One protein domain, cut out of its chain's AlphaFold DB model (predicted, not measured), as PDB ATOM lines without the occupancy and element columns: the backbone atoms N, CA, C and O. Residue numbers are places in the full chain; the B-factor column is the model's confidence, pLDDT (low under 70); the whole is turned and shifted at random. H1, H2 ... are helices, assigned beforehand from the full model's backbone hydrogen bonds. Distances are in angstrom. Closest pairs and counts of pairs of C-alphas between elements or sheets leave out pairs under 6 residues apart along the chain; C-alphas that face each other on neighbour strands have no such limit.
ATOM      1  N   LEU A   2     190.587 272.801 143.674       67.69
ATOM      2  CA  LEU A   2     189.579 273.804 143.283       67.69
ATOM      3  C   LEU A   2     190.052 275.267 143.366       67.69
ATOM      4  O   LEU A   2     189.965 275.985 142.376       67.69
ATOM      5  N   LEU A   3     190.619 275.683 144.505       68.56
ATOM      6  CA  LEU A   3     191.117 277.053 144.702       68.56
ATOM      7  C   LEU A   3     192.166 277.453 143.659       68.56
ATOM      8  O   LEU A   3     192.154 278.555 143.126       68.56
ATOM      9  N   GLY A   4     193.074 276.534 143.362       65.00
ATOM     10  CA  GLY A   4     194.159 276.785 142.437       65.00
ATOM     11  C   GLY A   4     193.717 276.801 140.971       65.00
ATOM     12  O   GLY A   4     194.193 277.627 140.196       65.00
ATOM     13  N   THR A   5     192.750 275.954 140.594       65.56
ATOM     14  CA  THR A   5     192.113 276.017 139.271       65.56
ATOM     15  C   THR A   5     191.346 277.327 139.114       65.56
ATOM     16  O   THR A   5     191.446 277.974 138.073       65.56
ATOM     17  N   TYR A   6     190.635 277.750 140.164       70.19
ATOM     18  CA  TYR A   6     189.922 279.019 140.172       70.19
ATOM     19  C   TYR A   6     190.886 280.197 139.979       70.19
ATOM     20  O   TYR A   6     190.741 280.968 139.032       70.19
ATOM     21  N   ALA A   7     191.917 280.283 140.821       65.06
ATOM     22  CA  ALA A   7     192.897 281.360 140.791       65.06
ATOM     23  C   ALA A   7     193.609 281.488 139.443       65.06
ATOM     24  O   ALA A   7     193.786 282.591 138.946       65.06
ATOM     25  N   TYR A   8     194.023 280.371 138.850       66.69
ATOM     26  CA  TYR A   8     194.910 280.398 137.689       66.69
ATOM     27  C   TYR A   8     194.179 280.377 136.351       66.69
ATOM     28  O   TYR A   8     194.681 280.950 135.394       66.69
ATOM     29  N   TYR A   9     193.023 279.721 136.252       69.00
ATOM     30  CA  TYR A   9     192.297 279.622 134.982       69.00
ATOM     31  C   TYR A   9     191.103 280.559 134.947       69.00
ATOM     32  O   TYR A   9     190.970 281.347 134.016       69.00
ATOM     33  N   THR A  10     190.255 280.523 135.976       71.69
ATOM     34  CA  THR A  10     189.008 281.298 135.935       71.69
ATOM     35  C   THR A  10     189.226 282.776 136.248       71.69
ATOM     36  O   THR A  10     188.767 283.615 135.485       71.69
ATOM     37  N   ALA A  11     189.977 283.107 137.304       73.44
ATOM     38  CA  ALA A  11     190.237 284.494 137.690       73.44
ATOM     39  C   ALA A  11     191.224 285.189 136.738       73.44
ATOM     40  O   ALA A  11     191.165 286.400 136.566       73.44
ATOM     41  N   ALA A  12     192.105 284.423 136.086       68.19
ATOM     42  CA  ALA A  12     193.053 284.943 135.102       68.19
ATOM     43  C   ALA A  12     192.520 284.932 133.657       68.19
ATOM     44  O   ALA A  12     193.254 285.305 132.744       68.19
ATOM     45  N   HIS A  13     191.289 284.456 133.427       71.69
ATOM     46  CA  HIS A  13     190.707 284.259 132.092       71.69
ATOM     47  C   HIS A  13     191.590 283.426 131.133       71.69
ATOM     48  O   HIS A  13     191.615 283.664 129.926       71.69
ATOM     49  N   LEU A  14     192.316 282.434 131.659       72.50
ATOM     50  CA  LEU A  14     193.184 281.548 130.879       72.50
ATOM     51  C   LEU A  14     192.467 280.247 130.499       72.50
ATOM     52  O   LEU A  14     191.734 279.658 131.295       72.50
ATOM     53  N   ALA A  15     192.736 279.750 129.290       75.06
ATOM     54  CA  ALA A  15     192.233 278.456 128.837       75.06
ATOM     55  C   ALA A  15     192.894 277.293 129.597       75.06
ATOM     56  O   ALA A  15     194.102 277.296 129.848       75.06
ATOM     57  N   ILE A  16     192.106 276.269 129.935       74.12
ATOM     58  CA  ILE A  16     192.603 275.073 130.624       74.12
ATOM     59  C   ILE A  16     193.479 274.257 129.668       74.12
ATOM     60  O   ILE A  16     193.013 273.751 128.649       74.12
ATOM     61  N   SER A  17     194.749 274.072 130.031       77.50
ATOM     62  CA  SER A  17     195.643 273.132 129.348       77.50
ATOM     63  C   SER A  17     195.451 271.731 129.930       77.50
ATOM     64  O   SER A  17     196.031 271.392 130.963       77.50
ATOM     65  N   TRP A  18     194.641 270.901 129.270       81.00
ATOM     66  CA  TRP A  18     194.379 269.520 129.697       81.00
ATOM     67  C   TRP A  18     195.640 268.654 129.863       81.00
ATOM     68  O   TRP A  18     195.733 267.969 130.883       81.00
ATOM     69  N   PRO A  19     196.648 268.700 128.964       82.19
ATOM     70  CA  PRO A  19     197.890 267.953 129.170       82.19
ATOM     71  C   PRO A  19     198.609 268.362 130.459       82.19
ATOM     72  O   PRO A  19     199.105 267.509 131.196       82.19
ATOM     73  N   SER A  20     198.608 269.659 130.773       78.56
ATOM     74  CA  SER A  20     199.200 270.191 132.002       78.56
ATOM     75  C   SER A  20     198.402 269.797 133.241       78.56
ATOM     76  O   SER A  20     198.990 269.467 134.268       78.56
ATOM     77  N   LEU A  21     197.071 269.756 133.132       78.56
ATOM     78  CA  LEU A  21     196.172 269.291 134.186       78.56
ATOM     79  C   LEU A  21     196.449 267.851 134.573       78.56
ATOM     80  O   LEU A  21     196.693 267.549 135.739       78.56
ATOM     81  N   ILE A  22     196.403 266.979 133.573       84.00
ATOM     82  CA  ILE A  22     196.493 265.539 133.758       84.00
ATOM     83  C   ILE A  22     197.884 265.194 134.279       84.00
ATOM     84  O   ILE A  22     198.010 264.540 135.309       84.00
ATOM     85  N   SER A  23     198.937 265.697 133.632       85.50
ATOM     86  CA  SER A  23     200.308 265.432 134.076       85.50
ATOM     87  C   SER A  23     200.593 265.967 135.483       85.50
ATOM     88  O   SER A  23     201.251 265.272 136.250       85.50
ATOM     89  N   SER A  24     200.051 267.130 135.868       83.31
ATOM     90  CA  SER A  24     200.203 267.657 137.234       83.31
ATOM     91  C   SER A  24     199.404 266.855 138.264       83.31
ATOM     92  O   SER A  24     199.875 266.660 139.379       83.31
ATOM     93  N   ALA A  25     198.227 266.330 137.904       84.06
ATOM     94  CA  ALA A  25     197.445 265.461 138.786       84.06
ATOM     95  C   ALA A  25     198.173 264.142 139.102       84.06
ATOM     96  O   ALA A  25     198.080 263.643 140.221       84.06
ATOM     97  N   PHE A  26     198.934 263.615 138.138       88.44
ATOM     98  CA  PHE A  26     199.795 262.443 138.318       88.44
ATOM     99  C   PHE A  26     201.214 262.783 138.798       88.44
ATOM    100  O   PHE A  26     202.033 261.879 138.943       88.44
ATOM    101  N   LEU A  27     201.516 264.063 139.053       89.06
ATOM    102  CA  LEU A  27     202.842 264.549 139.443       89.06
ATOM    103  C   LEU A  27     203.958 264.173 138.445       89.06
ATOM    104  O   LEU A  27     205.108 263.979 138.837       89.06
ATOM    105  N   VAL A  28     203.650 264.095 137.147       90.56
ATOM    106  CA  VAL A  28     204.603 263.777 136.064       90.56
ATOM    107  C   VAL A  28     204.878 264.952 135.115       90.56
ATOM    108  O   VAL A  28     205.572 264.800 134.113       90.56
ATOM    109  N   GLN A  29     204.374 266.145 135.427       86.94
ATOM    110  CA  GLN A  29     204.486 267.345 134.595       86.94
ATOM    111  C   GLN A  29     205.932 267.750 134.280       86.94
ATOM    112  O   GLN A  29     206.212 268.243 133.193       86.94
ATOM    113  N   THR A  30     206.877 267.489 135.186       89.62
ATOM    114  CA  THR A  30     208.296 267.845 135.006       89.62
ATOM    115  C   THR A  30     209.034 266.997 133.981       89.62
ATOM    116  O   THR A  30     210.129 267.362 133.562       89.62
ATOM    117  N   TRP A  31     208.462 265.864 133.575       91.12
ATOM    118  CA  TRP A  31     209.068 264.968 132.593       91.12
ATOM    119  C   TRP A  31     208.823 265.422 131.151       91.12
ATOM    120  O   TRP A  31     209.465 264.909 130.239       91.12
ATOM    121  N   SER A  32     207.928 266.392 130.933       87.94
ATOM    122  CA  SER A  32     207.601 266.909 129.604       87.94
ATOM    123  C   SER A  32     208.026 268.375 129.446       87.94
ATOM    124  O   SER A  32     207.658 269.200 130.285       87.94
ATOM    125  N   PRO A  33     208.751 268.737 128.371       82.94
ATOM    126  CA  PRO A  33     209.214 270.109 128.139       82.94
ATOM    127  C   PRO A  33     208.087 271.091 127.816       82.94
ATOM    128  O   PRO A  33     208.185 272.273 128.135       82.94
ATOM    129  N   ASN A  34     206.995 270.598 127.225       75.38
ATOM    130  CA  ASN A  34     205.894 271.425 126.720       75.38
ATOM    131  C   ASN A  34     204.737 271.565 127.715       75.38
ATOM    132  O   ASN A  34     203.658 272.038 127.358       75.38
ATOM    133  N   VAL A  35     204.942 271.125 128.954       70.19
ATOM    134  CA  VAL A  35     203.957 271.254 130.018       70.19
ATOM    135  C   VAL A  35     204.381 272.388 130.935       70.19
ATOM    136  O   VAL A  35     205.425 272.338 131.588       70.19
ATOM    137  N   THR A  36     203.542 273.415 131.025       64.50
ATOM    138  CA  THR A  36     203.663 274.375 132.115       64.50
ATOM    139  C   THR A  36     203.126 273.692 133.375       64.50
ATOM    140  O   THR A  36     201.995 273.204 133.354       64.50
ATOM    141  N   PRO A  37     203.902 273.596 134.473       58.12
ATOM    142  CA  PRO A  37     203.422 273.079 135.754       58.12
ATOM    143  C   PRO A  37     202.460 274.108 136.360       58.12
ATOM    144  O   PRO A  37     202.774 274.823 137.299       58.12
ATOM    145  N   ALA A  38     201.309 274.255 135.722       54.66
ATOM    146  CA  ALA A  38     200.355 275.327 135.928       54.66
ATOM    147  C   ALA A  38     199.125 274.844 136.696       54.66
ATOM    148  O   ALA A  38     198.184 275.620 136.880       54.66
ATOM    149  N   LEU A  39     199.112 273.586 137.170       52.31
ATOM    150  CA  LEU A  39     197.939 273.033 137.825       52.31
ATOM    151  C   LEU A  39     198.124 272.523 139.254       52.31
ATOM    152  O   LEU A  39     199.072 271.800 139.540       52.31
ATOM    153  N   PRO A  40     197.158 272.851 140.133       49.16
ATOM    154  CA  PRO A  40     196.128 273.879 139.986       49.16
ATOM    155  C   PRO A  40     196.721 275.186 140.503       49.16
ATOM    156  O   PRO A  40     196.733 275.410 141.702       49.16
ATOM    157  N   GLY A  41     197.282 276.036 139.656       54.22
ATOM    158  CA  GLY A  41     197.613 277.402 140.053       54.22
ATOM    159  C   GLY A  41     198.794 277.629 140.992       54.22
ATOM    160  O   GLY A  41     198.974 278.741 141.503       54.22
ATOM    161  N   ASN A  42     199.605 276.602 141.212       65.69
ATOM    162  CA  ASN A  42     200.839 276.717 141.961       65.69
ATOM    163  C   ASN A  42     202.006 276.234 141.097       65.69
ATOM    164  O   ASN A  42     202.218 275.033 140.925       65.69
ATOM    165  N   GLU A  43     202.759 277.199 140.567       69.75
ATOM    166  CA  GLU A  43     203.922 276.936 139.722       69.75
ATOM    167  C   GLU A  43     205.027 276.200 140.467       69.75
ATOM    168  O   GLU A  43     205.869 275.609 139.810       69.75
ATOM    169  N   VAL A  44     205.027 276.160 141.805       79.25
ATOM    170  CA  VAL A  44     206.052 275.439 142.574       79.25
ATOM    171  C   VAL A  44     205.756 273.946 142.752       79.25
ATOM    172  O   VAL A  44     206.616 273.215 143.231       79.25
TER     173      VAL A  44
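What this domain is: This is residues 2 to 44 of the 300 residues of the protein "Acyltransferase-like protein" of Streptomyces sp. OK885 (UniProt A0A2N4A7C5). With little regular structure, the model shows two short helices, H1 and H2, set apart, and a long loop that runs out beyond H2 and folds back towards H1. Residues 10 to 15 stick out at the turn between the helices. The printed part has 43 residues, with H1 then H2 and no named strand; its class is all helix, though under half of the residues are in named elements. It is compact, with a radius of gyration of the C-alphas of 9.6 A, yet elongated, spanning 28 by 16 by 15 A.

How they stand to each other: H1, residues 2 to 10, and H2, residues 18 to 25, are apart, joined by a short link of 7 residues. In both helices every O i to N i+4 pair is within hydrogen-bond range.

Where its parts are: H1 measures 10.5 A from C-alpha 2 at (189.579, 273.804, 143.283) to C-alpha 10. H2 measures 10.4 A and ends with C-alpha 25 at (197.445, 265.461, 138.786). Residues 26 to 44 hold no named element.

The domain as a whole: The C-alphas farthest apart, of Ala 11 and Trp 31, are 27.6 A apart. The printed part has no cut. Mean pLDDT of the printed part is 73.9; 16 residues are under 70, among them residues 36 to 43.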